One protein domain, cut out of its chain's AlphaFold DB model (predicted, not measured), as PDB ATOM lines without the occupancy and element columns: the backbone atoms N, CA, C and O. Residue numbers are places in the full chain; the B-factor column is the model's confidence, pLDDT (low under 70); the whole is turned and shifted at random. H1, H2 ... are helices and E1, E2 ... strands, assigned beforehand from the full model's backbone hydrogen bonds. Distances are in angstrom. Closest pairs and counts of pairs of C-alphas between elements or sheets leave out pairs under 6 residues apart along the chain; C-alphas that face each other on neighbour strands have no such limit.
ATOM      1  N   HIS A   4     -85.936  22.239 -58.454       91.94
ATOM      2  CA  HIS A   4     -85.603  22.061 -59.864       91.94
ATOM      3  C   HIS A   4     -86.763  22.573 -60.730       91.94
ATOM      4  O   HIS A   4     -87.902  22.139 -60.547       91.94
ATOM      5  N   GLY A   5     -86.480  23.476 -61.666       84.94
ATOM      6  CA  GLY A   5     -87.422  23.925 -62.696       84.94
ATOM      7  C   GLY A   5     -86.860  23.610 -64.077       84.94
ATOM      8  O   GLY A   5     -85.720  23.950 -64.346       84.94
ATOM      9  N   SER A   6     -87.617  22.925 -64.937       77.44
ATOM     10  CA  SER A   6     -87.130  22.481 -66.257       77.44
ATOM     11  C   SER A   6     -87.400  23.476 -67.392       77.44
ATOM     12  O   SER A   6     -86.789  23.386 -68.455       77.44
ATOM     13  N   SER A   7     -88.341  24.401 -67.201       79.62
ATOM     14  CA  SER A   7     -88.738  25.408 -68.187       79.62
ATOM     15  C   SER A   7     -89.520  26.525 -67.510       79.62
ATOM     16  O   SER A   7     -90.206  26.269 -66.520       79.62
ATOM     17  N   ASP A   8     -89.468  27.740 -68.056       79.06
ATOM     18  CA  ASP A   8     -90.305  28.843 -67.582       79.06
ATOM     19  C   ASP A   8     -91.785  28.438 -67.614       79.06
ATOM     20  O   ASP A   8     -92.325  28.085 -68.667       79.06
ATOM     21  N   ASN A   9     -92.445  28.500 -66.457       84.19
ATOM     22  CA  ASN A   9     -93.871  28.230 -66.320       84.19
ATOM     23  C   ASN A   9     -94.612  29.517 -65.923       84.19
ATOM     24  O   ASN A   9     -94.201  30.227 -65.006       84.19
ATOM     25  N   LYS A  10     -95.709  29.822 -66.625       89.50
ATOM     26  CA  LYS A  10     -96.598  30.965 -66.349       89.50
ATOM     27  C   LYS A  10     -97.925  30.553 -65.708       89.50
ATOM     28  O   LYS A  10     -98.783  31.406 -65.494       89.50
ATOM     29  N   GLU A  11     -98.115  29.266 -65.442       93.50
ATOM     30  CA  GLU A  11     -99.293  28.757 -64.754       93.50
ATOM     31  C   GLU A  11     -99.390  29.337 -63.346       93.50
ATOM     32  O   GLU A  11     -98.404  29.480 -62.621       93.50
ATOM     33  N   GLN A  12    -100.619  29.659 -62.960       95.81
ATOM     34  CA  GLN A  12    -100.951  30.128 -61.627       95.81
ATOM     35  C   GLN A  12    -101.784  29.055 -60.945       95.81
ATOM     36  O   GLN A  12    -102.815  28.630 -61.466       95.81
ATOM     37  N   VAL A  13    -101.331  28.619 -59.775       96.00
ATOM     38  CA  VAL A  13    -102.023  27.612 -58.973       96.00
ATOM     39  C   VAL A  13    -102.569  28.286 -57.726       96.00
ATOM     40  O   VAL A  13    -101.823  28.892 -56.959       96.00
ATOM     41  N   ALA A  14    -103.876  28.158 -57.517       96.88
ATOM     42  CA  ALA A  14    -104.529  28.560 -56.282       96.88
ATOM     43  C   ALA A  14    -104.770  27.326 -55.413       96.88
ATOM     44  O   ALA A  14    -105.306  26.321 -55.882       96.88
ATOM     45  N   VAL A  15    -104.409  27.414 -54.134       96.50
ATOM     46  CA  VAL A  15    -104.716  26.372 -53.153       96.50
ATOM     47  C   VAL A  15    -105.468  26.976 -51.990       96.50
ATOM     48  O   VAL A  15    -105.018  27.930 -51.361       96.50
ATOM     49  N   VAL A  16    -106.615  26.375 -51.692       97.06
ATOM     50  CA  VAL A  16    -107.451  26.747 -50.557       97.06
ATOM     51  C   VAL A  16    -107.211  25.740 -49.445       97.06
ATOM     52  O   VAL A  16    -107.357  24.533 -49.635       97.06
ATOM     53  N   CYS A  17    -106.805  26.231 -48.279       96.81
ATOM     54  CA  CYS A  17    -106.498  25.392 -47.132       96.81
ATOM     55  C   CYS A  17    -106.737  26.125 -45.807       96.81
ATOM     56  O   CYS A  17    -107.104  27.297 -45.775       96.81
ATOM     57  N   HIS A  18    -106.532  25.409 -44.700       95.06
ATOM     58  CA  HIS A  18    -106.591  25.976 -43.356       95.06
ATOM     59  C   HIS A  18    -105.257  26.624 -42.973       95.06
ATOM     60  O   HIS A  18    -104.201  26.199 -43.443       95.06
ATOM     61  N   GLY A  19    -105.295  27.580 -42.039       94.19
ATOM     62  CA  GLY A  19    -104.111  28.333 -41.605       94.19
ATOM     63  C   GLY A  19    -102.943  27.461 -41.130       94.19
ATOM     64  O   GLY A  19    -101.793  27.780 -41.414       94.19
ATOM     65  N   GLY A  20    -103.221  26.313 -40.497       95.06
ATOM     66  CA  GLY A  20    -102.182  25.353 -40.108       95.06
ATOM     67  C   GLY A  20    -101.404  24.796 -41.306       95.06
ATOM     68  O   GLY A  20    -100.174  24.831 -41.304       95.06
ATOM     69  N   LEU A  21    -102.114  24.348 -42.353       97.00
ATOM     70  CA  LEU A  21    -101.489  23.841 -43.579       97.00
ATOM     71  C   LEU A  21    -100.828  24.970 -44.375       97.00
ATOM     72  O   LEU A  21     -99.701  24.801 -44.828       97.00
ATOM     73  N   GLY A  22    -101.489  26.125 -44.499       96.94
ATOM     74  CA  GLY A  22    -100.929  27.290 -45.187       96.94
ATOM     75  C   GLY A  22     -99.609  27.749 -44.560       96.94
ATOM     76  O   GLY A  22     -98.610  27.899 -45.261       96.94
ATOM     77  N   GLY A  23     -99.571  27.871 -43.230       97.25
ATOM     78  CA  GLY A  23     -98.356  28.199 -42.484       97.25
ATOM     79  C   GLY A  23     -97.266  27.133 -42.622       97.25
ATOM     80  O   GLY A  23     -96.107  27.474 -42.853       97.25
ATOM     81  N   TRP A  24     -97.627  25.845 -42.562       97.94
ATOM     82  CA  TRP A  24     -96.669  24.761 -42.804       97.94
ATOM     83  C   TRP A  24     -96.061  24.833 -44.200       97.94
ATOM     84  O   TRP A  24     -94.855  24.657 -44.359       97.94
ATOM     85  N   TRP A  25     -96.874  25.127 -45.211       96.94
ATOM     86  CA  TRP A  25     -96.403  25.128 -46.584       96.94
ATOM     87  C   TRP A  25     -95.484  26.312 -46.873       96.94
ATOM     88  O   TRP A  25     -94.442  26.131 -47.499       96.94
ATOM     89  N   ILE A  26     -95.806  27.494 -46.336       97.50
ATOM     90  CA  ILE A  26     -94.910  28.658 -46.351       97.50
ATOM     91  C   ILE A  26     -93.582  28.309 -45.669       97.50
ATOM     92  O   ILE A  26     -92.522  28.553 -46.244       97.50
ATOM     93  N   ALA A  27     -93.624  27.698 -44.480       97.88
ATOM     94  CA  ALA A  27     -92.423  27.284 -43.755       97.88
ATOM     95  C   ALA A  27     -91.570  26.309 -44.580       97.88
ATOM     96  O   ALA A  27     -90.364  26.503 -44.721       97.88
ATOM     97  N   HIS A  28     -92.206  25.299 -45.175       97.56
ATOM     98  CA  HIS A  28     -91.546  24.297 -46.005       97.56
ATOM     99  C   HIS A  28     -90.890  24.916 -47.246       97.56
ATOM    100  O   HIS A  28     -89.701  24.707 -47.476       97.56
ATOM    101  N   LEU A  29     -91.637  25.715 -48.016       96.94
ATOM    102  CA  LEU A  29     -91.145  26.350 -49.240       96.94
ATOM    103  C   LEU A  29     -89.973  27.293 -48.943       96.94
ATOM    104  O   LEU A  29     -88.938  27.252 -49.614       96.94
ATOM    105  N   LEU A  30     -90.099  28.119 -47.908       96.75
ATOM    106  CA  LEU A  30     -89.087  29.113 -47.550       96.75
ATOM    107  C   LEU A  30     -87.938  28.551 -46.699       96.75
ATOM    108  O   LEU A  30     -87.009  29.296 -46.410       96.75
ATOM    109  N   GLU A  31     -87.965  27.263 -46.335       97.00
ATOM    110  CA  GLU A  31     -87.013  26.635 -45.396       97.00
ATOM    111  C   GLU A  31     -86.921  27.368 -44.044       97.00
ATOM    112  O   GLU A  31     -85.854  27.498 -43.442       97.00
ATOM    113  N   ILE A  32     -88.060  27.839 -43.540       97.12
ATOM    114  CA  ILE A  32     -88.167  28.458 -42.217       97.12
ATOM    115  C   ILE A  32     -88.564  27.375 -41.206       97.12
ATOM    116  O   ILE A  32     -89.448  26.565 -41.499       97.12
ATOM    117  N   PRO A  33     -87.976  27.347 -39.993       97.94
ATOM    118  CA  PRO A  33     -88.446  26.463 -38.935       97.94
ATOM    119  C   PRO A  33     -89.953  26.620 -38.694       97.94
ATOM    120  O   PRO A  33     -90.436  27.708 -38.382       97.94
ATOM    121  N   LEU A  34     -90.693  25.515 -38.808       97.75
ATOM    122  CA  LEU A  34     -92.158  25.489 -38.723       97.75
ATOM    123  C   LEU A  34     -92.704  26.158 -37.457       97.75
ATOM    124  O   LEU A  34     -93.689  26.891 -37.512       97.75
ATOM    125  N   SER A  35     -92.041  25.924 -36.325       97.94
ATOM    126  CA  SER A  35     -92.412  26.511 -35.039       97.94
ATOM    127  C   SER A  35     -92.382  28.039 -35.060       97.94
ATOM    128  O   SER A  35     -93.232  28.662 -34.436       97.94
ATOM    129  N   LEU A  36     -91.459  28.655 -35.804       97.62
ATOM    130  CA  LEU A  36     -91.391  30.113 -35.916       97.62
ATOM    131  C   LEU A  36     -92.555  30.668 -36.733       97.62
ATOM    132  O   LEU A  36     -93.095  31.712 -36.378       97.62
ATOM    133  N   VAL A  37     -92.976  29.961 -37.786       97.38
ATOM    134  CA  VAL A  37     -94.138  30.379 -38.578       97.38
ATOM    135  C   VAL A  37     -95.417  30.235 -37.758       97.38
ATOM    136  O   VAL A  37     -96.152  31.203 -37.607       97.38
ATOM    137  N   TRP A  38     -95.670  29.071 -37.159       95.56
ATOM    138  CA  TRP A  38     -96.906  28.852 -36.402       95.56
ATOM    139  C   TRP A  38     -97.030  29.692 -35.130       95.56
ATOM    140  O   TRP A  38     -98.142  30.066 -34.773       95.56
ATOM    141  N   CYS A  39     -95.923  29.998 -34.451       94.81
ATOM    142  CA  CYS A  39     -95.970  30.811 -33.236       94.81
ATOM    143  C   CYS A  39     -95.856  32.317 -33.508       94.81
ATOM    144  O   CYS A  39     -96.264  33.108 -32.663       94.81
ATOM    145  N   GLY A  40     -95.262  32.724 -34.635       94.56
ATOM    146  CA  GLY A  40     -94.941  34.127 -34.906       94.56
ATOM    147  C   GLY A  40     -95.847  34.819 -35.922       94.56
ATOM    148  O   GLY A  40     -95.857  36.046 -35.975       94.56
ATOM    149  N   PHE A  41     -96.576  34.068 -36.750       95.19
ATOM    150  CA  PHE A  41     -97.291  34.616 -37.899       95.19
ATOM    151  C   PHE A  41     -98.796  34.439 -37.703       95.19
ATOM    152  O   PHE A  41     -99.274  33.351 -37.391       95.19
ATOM    153  N   PHE A  42     -99.553  35.508 -37.947       95.00
ATOM    154  CA  PHE A  42    -101.009  35.460 -38.003       95.00
ATOM    155  C   PHE A  42    -101.473  35.514 -39.459       95.00
ATOM    156  O   PHE A  42    -101.088  36.412 -40.205       95.00
ATOM    157  N   LEU A  43    -102.310  34.554 -39.852       95.56
ATOM    158  CA  LEU A  43    -102.966  34.520 -41.156       95.56
ATOM    159  C   LEU A  43    -104.472  34.696 -40.938       95.56
ATOM    160  O   LEU A  43    -105.108  33.769 -40.425       95.56
ATOM    161  N   PRO A  44    -105.055  35.851 -41.307       95.56
ATOM    162  CA  PRO A  44    -106.489  36.057 -41.172       95.56
ATOM    163  C   PRO A  44    -107.280  34.994 -41.957       95.56
ATOM    164  O   PRO A  44    -106.842  34.573 -43.035       95.56
ATOM    165  N   PRO A  45    -108.457  34.556 -41.478       94.56
ATOM    166  CA  PRO A  45    -109.354  33.719 -42.263       94.56
ATOM    167  C   PRO A  45    -109.666  34.364 -43.615       94.56
ATOM    168  O   PRO A  45    -109.874  35.573 -43.696       94.56
ATOM    169  N   SER A  46    -109.683  33.543 -44.665       95.12
ATOM    170  CA  SER A  46    -109.854  33.971 -46.061       95.12
ATOM    171  C   SER A  46    -108.755  34.889 -46.608       95.12
ATOM    172  O   SER A  46    -108.882  35.358 -47.730       95.12
ATOM    173  N   SER A  47    -107.666  35.129 -45.873       96.75
ATOM    174  CA  SER A  47    -106.538  35.884 -46.416       96.75
ATOM    175  C   SER A  47    -105.802  35.123 -47.523       96.75
ATOM    176  O   SER A  47    -105.764  33.890 -47.545       96.75
ATOM    177  N   VAL A  48    -105.187  35.870 -48.438       97.75
ATOM    178  CA  VAL A  48    -104.445  35.339 -49.584       97.75
ATOM    179  C   VAL A  48    -102.955  35.579 -49.374       97.75
ATOM    180  O   VAL A  48    -102.510  36.700 -49.156       97.75
ATOM    181  N   SER A  49    -102.151  34.521 -49.452       98.12
ATOM    182  CA  SER A  49    -100.689  34.646 -49.483       98.12
ATOM    183  C   SER A  49    -100.188  34.274 -50.870       98.12
ATOM    184  O   SER A  49    -100.630  33.278 -51.440       98.12
ATOM    185  N   THR A  50     -99.278  35.074 -51.415       98.25
ATOM    186  CA  THR A  50     -98.758  34.920 -52.776       98.25
ATOM    187  C   THR A  50     -97.293  34.523 -52.722       98.25
ATOM    188  O   THR A  50     -96.481  35.189 -52.076       98.25
ATOM    189  N   ILE A  51     -96.957  33.438 -53.417       97.69
ATOM    190  CA  ILE A  51     -95.589  32.949 -53.566       97.69
ATOM    191  C   ILE A  51     -95.252  32.928 -55.054       97.69
ATOM    192  O   ILE A  51     -95.954  32.306 -55.848       97.69
ATOM    193  N   LEU A  52     -94.165  33.594 -55.420       96.38
ATOM    194  CA  LEU A  52     -93.566  33.519 -56.743       96.38
ATOM    195  C   LEU A  52     -92.494  32.428 -56.750       96.38
ATOM    196  O   LEU A  52     -91.549  32.497 -55.968       96.38
ATOM    197  N   MET A  53     -92.599  31.463 -57.659       94.88
ATOM    198  CA  MET A  53     -91.491  30.557 -57.975       94.88
ATOM    199  C   MET A  53     -90.558  31.261 -58.967       94.88
ATOM    200  O   MET A  53     -90.787  31.243 -60.172       94.88
ATOM    201  N   GLU A  54     -89.537  31.948 -58.457       93.62
ATOM    202  CA  GLU A  54     -88.610  32.743 -59.264       93.62
ATOM    203  C   GLU A  54     -87.481  31.864 -59.817       93.62
ATOM    204  O   GLU A  54     -86.718  31.275 -59.050       93.62
ATOM    205  N   HIS A  55     -87.322  31.821 -61.140       92.12
ATOM    206  CA  HIS A  55     -86.157  31.200 -61.770       92.12
ATOM    207  C   HIS A  55     -84.889  32.018 -61.493       92.12
ATOM    208  O   HIS A  55     -84.815  33.212 -61.788       92.12
ATOM    209  N   ARG A  56     -83.874  31.370 -60.915       90.94
ATOM    210  CA  ARG A  56     -82.554  31.969 -60.636       90.94
ATOM    211  C   ARG A  56     -81.470  31.461 -61.577       90.94
ATOM    212  O   ARG A  56     -80.456  32.130 -61.753       90.94
ATOM    213  N   SER A  57     -81.691  30.298 -62.176       89.50
ATOM    214  CA  SER A  57     -80.901  29.727 -63.262       89.50
ATOM    215  C   SER A  57     -81.822  28.856 -64.132       89.50
ATOM    216  O   SER A  57     -82.962  28.619 -63.728       89.50
ATOM    217  N   PRO A  58     -81.361  28.359 -65.296       87.75
ATOM    218  CA  PRO A  58     -82.185  27.529 -66.178       87.75
ATOM    219  C   PRO A  58     -82.777  26.271 -65.528       87.75
ATOM    220  O   PRO A  58     -83.788  25.783 -66.009       87.75
ATOM    221  N   GLU A  59     -82.161  25.760 -64.456       91.00
ATOM    222  CA  GLU A  59     -82.586  24.527 -63.778       91.00
ATOM    223  C   GLU A  59     -83.132  24.771 -62.362       91.00
ATOM    224  O   GLU A  59     -83.559  23.831 -61.694       91.00
ATOM    225  N   ILE A  60     -83.099  26.012 -61.858       93.19
ATOM    226  CA  ILE A  60     -83.377  26.314 -60.446       93.19
ATOM    227  C   ILE A  60     -84.449  27.388 -60.301       93.19
ATOM    228  O   ILE A  60     -84.273  28.532 -60.732       93.19
ATOM    229  N   ALA A  61     -85.490  27.046 -59.545       94.06
ATOM    230  CA  ALA A  61     -86.509  27.953 -59.044       94.06
ATOM    231  C   ALA A  61     -86.418  28.092 -57.517       94.06
ATOM    232  O   ALA A  61     -86.215  27.114 -56.789       94.06
ATOM    233  N   VAL A  62     -86.612  29.308 -57.013       95.12
ATOM    234  CA  VAL A  62     -86.695  29.594 -55.574       95.12
ATOM    235  C   VAL A  62     -88.046  30.234 -55.249       95.12
ATOM    236  O   VAL A  62     -88.471  31.150 -55.954       95.12
ATOM    237  N   PRO A  63     -88.748  29.795 -54.193       96.69
ATOM    238  CA  PRO A  63     -89.979  30.430 -53.767       96.69
ATOM    239  C   PRO A  63     -89.673  31.770 -53.100       96.69
ATOM    240  O   PRO A  63     -88.796  31.881 -52.239       96.69
ATOM    241  N   ARG A  64     -90.453  32.784 -53.451       96.19
ATOM    242  CA  ARG A  64     -90.485  34.079 -52.784       96.19
ATOM    243  C   ARG A  64     -91.894  34.402 -52.365       96.19
ATOM    244  O   ARG A  64     -92.767  34.562 -53.205       96.19
ATOM    245  N   LEU A  65     -92.095  34.559 -51.070       97.38
ATOM    246  CA  LEU A  65     -93.322  35.124 -50.541       97.38
ATOM    247  C   LEU A  65     -93.367  36.616 -50.899       97.38
ATOM    248  O   LEU A  65     -92.575  37.402 -50.382       97.38
ATOM    249  N   THR A  66     -94.247  36.988 -51.822       97.62
ATOM    250  CA  THR A  66     -94.410  38.368 -52.310       97.62
ATOM    251  C   THR A  66     -95.583  39.084 -51.650       97.62
ATOM    252  O   THR A  66     -95.634  40.310 -51.660       97.62
ATOM    253  N   GLY A  67     -96.496  38.331 -51.037       97.62
ATOM    254  CA  GLY A  67     -97.573  38.849 -50.204       97.62
ATOM    255  C   GLY A  67     -97.961  37.820 -49.153       97.62
ATOM    256  O   GLY A  67     -98.029  36.628 -49.449       97.62
ATOM    257  N   LEU A  68     -98.203  38.266 -47.926       97.06
ATOM    258  CA  LEU A  68     -98.571  37.410 -46.805       97.06
ATOM    259  C   LEU A  68     -99.882  37.908 -46.209       97.06
ATOM    260  O   LEU A  68     -99.961  39.065 -45.809       97.06
ATOM    261  N   GLY A  69    -100.875  37.027 -46.118       96.25
ATOM    262  CA  GLY A  69    -102.120  37.319 -45.414       96.25
ATOM    263  C   GLY A  69    -102.911  38.510 -45.974       96.25
ATOM    264  O   GLY A  69    -103.539  39.224 -45.197       96.25
ATOM    265  N   ASP A  70    -102.905  38.723 -47.292       97.12
ATOM    266  CA  ASP A  70    -103.638  39.812 -47.938       97.12
ATOM    267  C   ASP A  70    -105.156  39.665 -47.751       97.12
ATOM    268  O   ASP A  70    -105.752  38.624 -48.042       97.12
ATOM    269  N   VAL A  71    -105.782  40.739 -47.282       97.12
ATOM    270  CA  VAL A  71    -107.226  40.864 -47.043       97.12
ATOM    271  C   VAL A  71    -107.852  41.973 -47.891       97.12
ATOM    272  O   VAL A  71    -108.994  42.360 -47.649       97.12
ATOM    273  N   SER A  72    -107.139  42.483 -48.898       97.06
ATOM    274  CA  SER A  72    -107.592  43.563 -49.783       97.06
ATOM    275  C   SER A  72    -108.968  43.301 -50.405       97.06
ATOM    276  O   SER A  72    -109.807  44.196 -50.429       97.06
ATOM    277  N   HIS A  73    -109.243  42.067 -50.833       95.81
ATOM    278  CA  HIS A  73    -110.546  41.670 -51.377       95.81
ATOM    279  C   HIS A  73    -111.675  41.708 -50.330       95.81
ATOM    280  O   HIS A  73    -112.804  42.040 -50.663       95.81
ATOM    281  N   ILE A  74    -111.378  41.415 -49.059       97.25
ATOM    282  CA  ILE A  74    -112.343  41.532 -47.952       97.25
ATOM    283  C   ILE A  74    -112.653  43.011 -47.711       97.25
ATOM    284  O   ILE A  74    -113.815  43.397 -47.583       97.25
ATOM    285  N   TYR A  75    -111.606  43.842 -47.697       95.94
ATOM    286  CA  TYR A  75    -111.725  45.288 -47.531       95.94
ATOM    287  C   TYR A  75    -112.509  45.943 -48.679       95.94
ATOM    288  O   TYR A  75    -113.396  46.751 -48.419       95.94
ATOM    289  N   ALA A  76    -112.232  45.570 -49.932       97.81
ATOM    290  CA  ALA A  76    -112.916  46.092 -51.117       97.81
ATOM    291  C   ALA A  76    -114.437  45.858 -51.078       97.81
ATOM    292  O   ALA A  76    -115.205  46.708 -51.525       97.81
ATOM    293  N   GLU A  77    -114.869  44.748 -50.478       97.50
ATOM    294  CA  GLU A  77    -116.281  44.393 -50.294       97.50
ATOM    295  C   GLU A  77    -116.892  44.972 -49.002       97.50
ATOM    296  O   GLU A  77    -118.040  44.679 -48.668       97.50
ATOM    297  N   ASN A  78    -116.152  45.806 -48.259       96.06
ATOM    298  CA  ASN A  78    -116.552  46.360 -46.958       96.06
ATOM    299  C   ASN A  78    -116.968  45.285 -45.937       96.06
ATOM    300  O   ASN A  78    -117.841  45.507 -45.092       96.06
TER     301      ASN A  78
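AT A GLANCE: This is residues 4 to 78 of the 91 residues of a protein of Lentisphaerae bacterium (UniProt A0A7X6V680). A long, two-stranded hairpin, E1 and E2, has H1 packed alongside it, and H2 packs on H1 away from the hairpin. Residues 4 to 18 form a long unnamed lead-in, and H3 follows E2 at the far end. The printed part has 75 residues, with three named helices and two named strands in the order H1 H2 E1 E2 H3 along the chain; the class is mixed, helices and strands, and the antiparallel sheet's order is E1 - E2. The flat outline spans 42 by 31 by 17 A, only just loose, close to compact, with a radius of gyration of the C-alphas of 13.9 A.

IN THESE COORDINATES: H1, residues 19 to 30, starts at C-alpha 19 (-104.111, 28.333, -41.605) and measures 16.2 A; H2 is residues 34 to 40, 9.8 A. E1, residues 48 to 57, measures 27.8 A, and E2, residues 60 to 70, 27.4 A. H3, residues 72 to 76, 6.0 A, ends at C-alpha 76 (-112.916, 46.092, -51.117).

HOW THE PARTS SIT: E1 and E2 form a hairpin, antiparallel at 161 degrees, with N 52 and O 64 within hydrogen-bond range at 2.8 A. The closest C-alphas of H1 and E2, Leu 29 and Pro 63, are 6.2 A apart. H1 touches H2, closest C-alphas Ala 27 and Leu 34 at 5.3 A, at a steep tilt of 60 degrees, opposite ways. H3 is apart from H1, H2 and E1. In H1, H2 and H3 every O i to N i+4 pair is within hydrogen-bond range.

THE WHOLE: The farthest C-alphas, Glu 59 and Asn 78, are 43.7 A apart. The printed part has no cut, no link is long, and no printed residue is under 70 in pLDDT.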